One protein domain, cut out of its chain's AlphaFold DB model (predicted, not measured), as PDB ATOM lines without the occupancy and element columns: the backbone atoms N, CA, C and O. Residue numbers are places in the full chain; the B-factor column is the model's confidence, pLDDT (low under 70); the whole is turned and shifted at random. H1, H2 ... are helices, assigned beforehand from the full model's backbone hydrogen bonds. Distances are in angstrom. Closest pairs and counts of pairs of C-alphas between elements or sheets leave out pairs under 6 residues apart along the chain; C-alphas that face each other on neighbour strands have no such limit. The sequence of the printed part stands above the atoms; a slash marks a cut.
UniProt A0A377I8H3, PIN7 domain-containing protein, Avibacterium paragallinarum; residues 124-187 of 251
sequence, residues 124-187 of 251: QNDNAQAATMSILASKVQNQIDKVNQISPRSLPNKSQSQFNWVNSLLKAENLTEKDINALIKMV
ATOM      1  N   GLN A 124      20.656 -38.388 -29.674       43.75
ATOM      2  CA  GLN A 124      20.964 -37.200 -30.489       43.75
ATOM      3  C   GLN A 124      20.660 -35.897 -29.736       43.75
ATOM      4  O   GLN A 124      21.379 -34.912 -29.906       43.75
ATOM      5  N   ASN A 125      19.657 -35.899 -28.852       45.25
ATOM      6  CA  ASN A 125      19.393 -34.774 -27.954       45.25
ATOM      7  C   ASN A 125      20.429 -34.696 -26.831       45.25
ATOM      8  O   ASN A 125      20.871 -33.597 -26.534       45.25
ATOM      9  N   ASP A 126      20.896 -35.819 -26.290       48.56
ATOM     10  CA  ASP A 126      21.975 -35.871 -25.307       48.56
ATOM     11  C   ASP A 126      23.302 -35.447 -25.925       48.56
ATOM     12  O   ASP A 126      24.020 -34.681 -25.306       48.56
ATOM     13  N   ASN A 127      23.633 -35.842 -27.159       53.31
ATOM     14  CA  ASN A 127      24.856 -35.347 -27.801       53.31
ATOM     15  C   ASN A 127      24.767 -33.856 -28.145       53.31
ATOM     16  O   ASN A 127      25.743 -33.138 -27.952       53.31
ATOM     17  N   ALA A 128      23.616 -33.357 -28.605       53.03
ATOM     18  CA  ALA A 128      23.439 -31.935 -28.894       53.03
ATOM     19  C   ALA A 128      23.362 -31.078 -27.616       53.03
ATOM     20  O   ALA A 128      23.973 -30.011 -27.556       53.03
ATOM     21  N   GLN A 129      22.667 -31.539 -26.572       64.19
ATOM     22  CA  GLN A 129      22.583 -30.870 -25.271       64.19
ATOM     23  C   GLN A 129      23.884 -31.002 -24.487       64.19
ATOM     24  O   GLN A 129      24.318 -30.010 -23.915       64.19
ATOM     25  N   ALA A 130      24.563 -32.152 -24.504       67.56
ATOM     26  CA  ALA A 130      25.890 -32.305 -23.911       67.56
ATOM     27  C   ALA A 130      26.937 -31.498 -24.678       67.56
ATOM     28  O   ALA A 130      27.774 -30.867 -24.043       67.56
ATOM     29  N   ALA A 131      26.874 -31.427 -26.014       74.44
ATOM     30  CA  ALA A 131      27.736 -30.532 -26.787       74.44
ATOM     31  C   ALA A 131      27.456 -29.066 -26.438       74.44
ATOM     32  O   ALA A 131      28.389 -28.310 -26.173       74.44
ATOM     33  N   THR A 132      26.185 -28.669 -26.349       82.19
ATOM     34  CA  THR A 132      25.789 -27.309 -25.950       82.19
ATOM     35  C   THR A 132      26.232 -26.999 -24.517       82.19
ATOM     36  O   THR A 132      26.806 -25.939 -24.268       82.19
ATOM     37  N   MET A 133      26.056 -27.932 -23.576       84.06
ATOM     38  CA  MET A 133      26.525 -27.801 -22.193       84.06
ATOM     39  C   MET A 133      28.040 -27.770 -22.106       84.06
ATOM     40  O   MET A 133      28.571 -26.966 -21.353       84.06
ATOM     41  N   SER A 134      28.749 -28.557 -22.908       86.50
ATOM     42  CA  SER A 134      30.209 -28.529 -22.982       86.50
ATOM     43  C   SER A 134      30.717 -27.194 -23.533       86.50
ATOM     44  O   SER A 134      31.698 -26.649 -23.025       86.50
ATOM     45  N   ILE A 135      30.050 -26.626 -24.544       86.81
ATOM     46  CA  ILE A 135      30.374 -25.301 -25.094       86.81
ATOM     47  C   ILE A 135      30.128 -24.215 -24.041       86.81
ATOM     48  O   ILE A 135      30.988 -23.358 -23.820       86.81
ATOM     49  N   LEU A 136      28.985 -24.258 -23.352       91.19
ATOM     50  CA  LEU A 136      28.655 -23.299 -22.299       91.19
ATOM     51  C   LEU A 136      29.581 -23.439 -21.085       91.19
ATOM     52  O   LEU A 136      30.078 -22.427 -20.594       91.19
ATOM     53  N   ALA A 137      29.907 -24.662 -20.664       90.62
ATOM     54  CA  ALA A 137      30.893 -24.933 -19.622       90.62
ATOM     55  C   ALA A 137      32.268 -24.381 -20.017       90.62
ATOM     56  O   ALA A 137      32.893 -23.687 -19.223       90.62
ATOM     57  N   SER A 138      32.698 -24.567 -21.268       85.25
ATOM     58  CA  SER A 138      33.954 -23.994 -21.775       85.25
ATOM     59  C   SER A 138      33.938 -22.462 -21.768       85.25
ATOM     60  O   SER A 138      34.923 -21.824 -21.401       85.25
ATOM     61  N   LYS A 139      32.814 -21.832 -22.136       91.69
ATOM     62  CA  LYS A 139      32.635 -20.369 -22.070       91.69
ATOM     63  C   LYS A 139      32.744 -19.858 -20.631       91.69
ATOM     64  O   LYS A 139      33.388 -18.834 -20.403       91.69
ATOM     65  N   VAL A 140      32.144 -20.571 -19.680       93.75
ATOM     66  CA  VAL A 140      32.221 -20.267 -18.245       93.75
ATOM     67  C   VAL A 140      33.651 -20.467 -17.729       93.75
ATOM     68  O   VAL A 140      34.196 -19.541 -17.133       93.75
ATOM     69  N   GLN A 141      34.295 -21.598 -18.034       88.44
ATOM     70  CA  GLN A 141      35.673 -21.897 -17.630       88.44
ATOM     71  C   GLN A 141      36.658 -20.851 -18.158       88.44
ATOM     72  O   GLN A 141      37.436 -20.300 -17.392       88.44
ATOM     73  N   ASN A 142      36.551 -20.463 -19.431       84.75
ATOM     74  CA  ASN A 142      37.395 -19.416 -20.012       84.75
ATOM     75  C   ASN A 142      37.261 -18.067 -19.284       84.75
ATOM     76  O   ASN A 142      38.219 -17.297 -19.208       84.75
ATOM     77  N   GLN A 143      36.067 -17.736 -18.785       90.75
ATOM     78  CA  GLN A 143      35.868 -16.518 -17.997       90.75
ATOM     79  C   GLN A 143      36.411 -16.669 -16.579       90.75
ATOM     80  O   GLN A 143      37.020 -15.728 -16.070       90.75
ATOM     81  N   ILE A 144      36.253 -17.846 -15.971       86.94
ATOM     82  CA  ILE A 144      36.893 -18.174 -14.696       86.94
ATOM     83  C   ILE A 144      38.403 -18.007 -14.829       86.94
ATOM     84  O   ILE A 144      38.970 -17.240 -14.064       86.94
ATOM     85  N   ASP A 145      39.041 -18.605 -15.835       79.81
ATOM     86  CA  ASP A 145      40.491 -18.553 -16.042       79.81
ATOM     87  C   ASP A 145      41.003 -17.116 -16.205       79.81
ATOM     88  O   ASP A 145      42.006 -16.739 -15.596       79.81
ATOM     89  N   LYS A 146      40.284 -16.272 -16.959       79.88
ATOM     90  CA  LYS A 146      40.604 -14.838 -17.093       79.88
ATOM     91  C   LYS A 146      40.555 -14.115 -15.749       79.88
ATOM     92  O   LYS A 146      41.478 -13.373 -15.414       79.88
ATOM     93  N   VAL A 147      39.495 -14.329 -14.969       80.56
ATOM     94  CA  VAL A 147      39.364 -13.730 -13.633       80.56
ATOM     95  C   VAL A 147      40.422 -14.297 -12.689       80.56
ATOM     96  O   VAL A 147      41.007 -13.544 -11.920       80.56
ATOM     97  N   ASN A 148      40.736 -15.586 -12.788       75.88
ATOM     98  CA  ASN A 148      41.738 -16.270 -11.979       75.88
ATOM     99  C   ASN A 148      43.150 -15.722 -12.236       75.88
ATOM    100  O   ASN A 148      43.927 -15.565 -11.304       75.88
ATOM    101  N   GLN A 149      43.478 -15.361 -13.480       68.88
ATOM    102  CA  GLN A 149      44.767 -14.744 -13.820       68.88
ATOM    103  C   GLN A 149      44.908 -13.312 -13.287       68.88
ATOM    104  O   GLN A 149      46.002 -12.906 -12.897       68.88
ATOM    105  N   ILE A 150      43.819 -12.540 -13.276       70.88
ATOM    106  CA  ILE A 150      43.841 -11.112 -12.920       70.88
ATOM    107  C   ILE A 150      43.625 -10.908 -11.416       70.88
ATOM    108  O   ILE A 150      44.332 -10.136 -10.771       70.88
ATOM    109  N   SER A 151      42.624 -11.581 -10.853       72.31
ATOM    110  CA  SER A 151      42.185 -11.440  -9.467       72.31
ATOM    111  C   SER A 151      41.532 -12.742  -8.969       72.31
ATOM    112  O   SER A 151      40.301 -12.838  -8.907       72.31
ATOM    113  N   PRO A 152      42.333 -13.734  -8.528       71.31
ATOM    114  CA  PRO A 152      41.819 -15.007  -8.008       71.31
ATOM    115  C   PRO A 152      40.791 -14.852  -6.878       71.31
ATOM    116  O   PRO A 152      39.912 -15.687  -6.701       71.31
ATOM    117  N   ARG A 153      40.872 -13.765  -6.098       73.44
ATOM    118  CA  ARG A 153      39.956 -13.485  -4.977       73.44
ATOM    119  C   ARG A 153      38.577 -12.997  -5.404       73.44
ATOM    120  O   ARG A 153      37.663 -13.002  -4.587       73.44
ATOM    121  N   SER A 154      38.443 -12.535  -6.644       78.56
ATOM    122  CA  SER A 154      37.165 -12.105  -7.211       78.56
ATOM    123  C   SER A 154      36.318 -13.287  -7.683       78.56
ATOM    124  O   SER A 154      35.152 -13.088  -8.022       78.56
ATOM    125  N   LEU A 155      36.877 -14.505  -7.698       85.00
ATOM    126  CA  LEU A 155      36.119 -15.706  -8.015       85.00
ATOM    127  C   LEU A 155      35.108 -16.024  -6.903       85.00
ATOM    128  O   LEU A 155      35.449 -15.990  -5.716       85.00
ATOM    129  N   PRO A 156      33.857 -16.350  -7.263       89.38
ATOM    130  CA  PRO A 156      32.842 -16.715  -6.290       89.38
ATOM    131  C   PRO A 156      33.183 -18.053  -5.618       89.38
ATOM    132  O   PRO A 156      33.362 -19.077  -6.274       89.38
ATOM    133  N   ASN A 157      33.221 -18.047  -4.285       84.94
ATOM    134  CA  ASN A 157      33.598 -19.203  -3.460       84.94
ATOM    135  C   ASN A 157      32.428 -19.839  -2.686       84.94
ATOM    136  O   ASN A 157      32.619 -20.824  -1.979       84.94
ATOM    137  N   LYS A 158      31.222 -19.272  -2.796       86.56
ATOM    138  CA  LYS A 158      29.985 -19.810  -2.212       86.56
ATOM    139  C   LYS A 158      29.069 -20.292  -3.325       86.56
ATOM    140  O   LYS A 158      28.944 -19.598  -4.331       86.56
ATOM    141  N   SER A 159      28.350 -21.390  -3.097       87.00
ATOM    142  CA  SER A 159      27.444 -21.988  -4.089       87.00
ATOM    143  C   SER A 159      26.438 -20.981  -4.658       87.00
ATOM    144  O   SER A 159      26.319 -20.853  -5.871       87.00
ATOM    145  N   GLN A 160      25.788 -20.173  -3.809       89.31
ATOM    146  CA  GLN A 160      24.839 -19.153  -4.281       89.31
ATOM    147  C   GLN A 160      25.516 -18.052  -5.111       89.31
ATOM    148  O   GLN A 160      24.948 -17.544  -6.075       89.31
ATOM    149  N   SER A 161      26.739 -17.669  -4.743       88.94
ATOM    150  CA  SER A 161      27.508 -16.676  -5.491       88.94
ATOM    151  C   SER A 161      27.954 -17.226  -6.847       88.94
ATOM    152  O   SER A 161      27.908 -16.487  -7.823       88.94
ATOM    153  N   GLN A 162      28.330 -18.507  -6.925       94.25
ATOM    154  CA  GLN A 162      28.649 -19.195  -8.182       94.25
ATOM    155  C   GLN A 162      27.419 -19.255  -9.089       94.25
ATOM    156  O   GLN A 162      27.505 -18.864 -10.250       94.25
ATOM    157  N   PHE A 163      26.262 -19.629  -8.536       95.12
ATOM    158  CA  PHE A 163      24.985 -19.623  -9.247       95.12
ATOM    159  C   PHE A 163      24.658 -18.258  -9.846       95.12
ATOM    160  O   PHE A 163      24.476 -18.137 -11.056       95.12
ATOM    161  N   ASN A 164      24.648 -17.212  -9.017       94.94
ATOM    162  CA  ASN A 164      24.330 -15.859  -9.470       94.94
ATOM    163  C   ASN A 164      25.322 -15.368 -10.537       94.94
ATOM    164  O   ASN A 164      24.925 -14.695 -11.487       94.94
ATOM    165  N   TRP A 165      26.603 -15.715 -10.392       95.81
ATOM    166  CA  TRP A 165      27.649 -15.328 -11.331       95.81
ATOM    167  C   TRP A 165      27.482 -16.015 -12.694       95.81
ATOM    168  O   TRP A 165      27.455 -15.331 -13.716       95.81
ATOM    169  N   VAL A 166      27.287 -17.340 -12.718       95.31
ATOM    170  CA  VAL A 166      27.053 -18.104 -13.960       95.31
ATOM    171  C   VAL A 166      25.750 -17.672 -14.631       95.31
ATOM    172  O   VAL A 166      25.744 -17.420 -15.835       95.31
ATOM    173  N   ASN A 167      24.670 -17.506 -13.862       94.88
ATOM    174  CA  ASN A 167      23.385 -17.036 -14.380       94.88
ATOM    175  C   ASN A 167      23.507 -15.641 -15.015       94.88
ATOM    176  O   ASN A 167      22.985 -15.390 -16.096       94.88
ATOM    177  N   SER A 168      24.250 -14.727 -14.377       94.31
ATOM    178  CA  SER A 168      24.486 -13.398 -14.945       94.31
ATOM    179  C   SER A 168      25.334 -13.448 -16.216       94.31
ATOM    180  O   SER A 168      25.094 -12.659 -17.128       94.31
ATOM    181  N   LEU A 169      26.325 -14.342 -16.287       93.88
ATOM    182  CA  LEU A 169      27.193 -14.495 -17.456       93.88
ATOM    183  C   LEU A 169      26.440 -15.080 -18.664       93.88
ATOM    184  O   LEU A 169      26.709 -14.702 -19.804       93.88
ATOM    185  N   LEU A 170      25.499 -15.992 -18.414       94.56
ATOM    186  CA  LEU A 170      24.733 -16.714 -19.432       94.56
ATOM    187  C   LEU A 170      23.276 -16.243 -19.537       94.56
ATOM    188  O   LEU A 170      22.428 -16.967 -20.045       94.56
ATOM    189  N   LYS A 171      22.976 -15.013 -19.104       89.12
ATOM    190  CA  LYS A 171      21.604 -14.484 -19.038       89.12
ATOM    191  C   LYS A 171      20.838 -14.574 -20.366       89.12
ATOM    192  O   LYS A 171      19.628 -14.760 -20.356       89.12
ATOM    193  N   ALA A 172      21.530 -14.446 -21.499       85.38
ATOM    194  CA  ALA A 172      20.925 -14.533 -22.830       85.38
ATOM    195  C   ALA A 172      20.435 -15.947 -23.200       85.38
ATOM    196  O   ALA A 172      19.582 -16.081 -24.069       85.38
ATOM    197  N   GLU A 173      20.951 -16.981 -22.534       83.44
ATOM    198  CA  GLU A 173      20.667 -18.386 -22.840       83.44
ATOM    199  C   GLU A 173      19.391 -18.903 -22.138       83.44
ATOM    200  O   GLU A 173      18.967 -20.023 -22.400       83.44
ATOM    201  N   ASN A 174      18.768 -18.107 -21.247       84.25
ATOM    202  CA  ASN A 174      17.523 -18.437 -20.524       84.25
ATOM    203  C   ASN A 174      17.503 -19.847 -19.889       84.25
ATOM    204  O   ASN A 174      16.509 -20.569 -19.967       84.25
ATOM    205  N   LEU A 175      18.614 -20.239 -19.264       86.12
ATOM    206  CA  LEU A 175      18.794 -21.568 -18.676       86.12
ATOM    207  C   LEU A 175      17.939 -21.776 -17.421       86.12
ATOM    208  O   LEU A 175      17.694 -20.840 -16.653       86.12
ATOM    209  N   THR A 176      17.536 -23.024 -17.172       88.50
ATOM    210  CA  THR A 176      16.845 -23.382 -15.928       88.50
ATOM    211  C   THR A 176      17.818 -23.432 -14.747       88.50
ATOM    212  O   THR A 176      19.031 -23.584 -14.909       88.50
ATOM    213  N   GLU A 177      17.292 -23.371 -13.519       84.38
ATOM    214  CA  GLU A 177      18.102 -23.524 -12.301       84.38
ATOM    215  C   GLU A 177      18.863 -24.861 -12.273       84.38
ATOM    216  O   GLU A 177      20.013 -24.930 -11.830       84.38
ATOM    217  N   LYS A 178      18.244 -25.926 -12.795       83.62
ATOM    218  CA  LYS A 178      18.857 -27.251 -12.895       83.62
ATOM    219  C   LYS A 178      20.073 -27.235 -13.825       83.62
ATOM    220  O   LYS A 178      21.106 -27.798 -13.463       83.62
ATOM    221  N   ASP A 179      19.971 -26.560 -14.968       86.00
ATOM    222  CA  ASP A 179      21.041 -26.496 -15.972       86.00
ATOM    223  C   ASP A 179      22.226 -25.663 -15.477       86.00
ATOM    224  O   ASP A 179      23.377 -26.067 -15.616       86.00
ATOM    225  N   ILE A 180      21.959 -24.537 -14.806       90.00
ATOM    226  CA  ILE A 180      23.008 -23.704 -14.196       90.00
ATOM    227  C   ILE A 180      23.765 -24.499 -13.126       90.00
ATOM    228  O   ILE A 180      24.996 -24.493 -13.092       90.00
ATOM    229  N   ASN A 181      23.047 -25.230 -12.270       90.12
ATOM    230  CA  ASN A 181      23.668 -26.077 -11.254       90.12
ATOM    231  C   ASN A 181      24.455 -27.250 -11.858       90.12
ATOM    232  O   ASN A 181      25.450 -27.677 -11.271       90.12
ATOM    233  N   ALA A 182      24.042 -27.773 -13.014       89.25
ATOM    234  CA  ALA A 182      24.815 -28.768 -13.750       89.25
ATOM    235  C   ALA A 182      26.112 -28.163 -14.316       89.25
ATOM    236  O   ALA A 182      27.180 -28.733 -14.105       89.25
ATOM    237  N   LEU A 183      26.041 -26.977 -14.931       93.12
ATOM    238  CA  LEU A 183      27.208 -26.254 -15.451       93.12
ATOM    239  C   LEU A 183      28.240 -25.952 -14.361       93.12
ATOM    240  O   LEU A 183      29.431 -26.128 -14.588       93.12
ATOM    241  N   ILE A 184      27.802 -25.554 -13.163       91.88
ATOM    242  CA  ILE A 184      28.706 -25.281 -12.030       91.88
ATOM    243  C   ILE A 184      29.511 -26.523 -11.633       91.88
ATOM    244  O   ILE A 184      30.664 -26.394 -11.241       91.88
ATOM    245  N   LYS A 185      28.940 -27.726 -11.761       90.94
ATOM    246  CA  LYS A 185      29.651 -28.984 -11.478       90.94
ATOM    247  C   LYS A 185      30.662 -29.362 -12.565       90.94
ATOM    248  O   LYS A 185      31.498 -30.223 -12.319       90.94
ATOM    249  N   MET A 186      30.558 -28.766 -13.754       89.62
ATOM    250  CA  MET A 186      31.428 -29.033 -14.904       89.62
ATOM    251  C   MET A 186      32.634 -28.090 -14.990       89.62
ATOM    252  O   MET A 186      33.510 -28.317 -15.818       89.62
ATOM    253  N   VAL A 187      32.676 -27.033 -14.176       89.62
ATOM    254  CA  VAL A 187      33.729 -26.008 -14.208       89.62
ATOM    255  C   VAL A 187      34.456 -25.933 -12.870       89.62
ATOM    256  O   VAL A 187      33.885 -26.221 -11.818       89.62
TER     257      VAL A 187
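Overview. This is residues 124 to 187 of the 251 residues of the protein "PIN7 domain-containing protein" of Avibacterium paragallinarum (UniProt A0A377I8H3). One long helix, H1, makes the longest axis, and two short helices, H2 and H3, sit together on one side of it, at about a right angle to each other. The first residues of H1, 124 to 132, stick out as a free arm, while the printed part after H1, residues 151 to 187, folds back beside the helix. The printed part has 64 residues with three named helices, in the order H1, H2, H3, and no named strand; the class is all helix. It is compact, with a radius of gyration of the C-alphas of 12.0 A, yet elongated, spanning 39 by 21 by 20 A.

Along the chain. H1 takes residues 124 to 150 and is 38.9 A long, from C-alpha 124 at (20.964, -37.200, -30.489) to C-alpha 150 at (43.841, -11.112, -12.920). H2 takes residues 159 to 169 and is 15.3 A long. H3 takes residues 177 to 186, is 14.7 A long and ends with C-alpha 186 at (31.428, -29.033, -14.904).

Arrangement. H1 touches H3 with residues 133 to 137 alone; the closest C-alphas, of Ala 137 and Leu 183, are 5.7 A apart. The two run the same way at a steep tilt of 65 degrees. H2 touches H3, the closest C-alphas being those of Asn 167 and Ile 180, 6.7 A apart, and their lines are about perpendicular at 80 degrees. H1 and H2 are close but not clearly touching: the closest C-alphas, of Val 140 and Val 166, are 7.1 A apart, and the lines are about perpendicular at 79 degrees. In H1 and H2 every O i to N i+4 pair is within hydrogen-bond range; in H3, 5 of 6 are.

Size, cuts and confidence. The C-alphas farthest apart, of Gln 124 and Arg 153, are 39.7 A apart. The body without residues 124 to 132 spans 29 by 22 by 19 A. The printed part has no cut, and both links, H1 to H2 and H2 to H3, are short. The mean pLDDT of the printed part is 82.9; residues 124 to 130 and residue 149 are under 70.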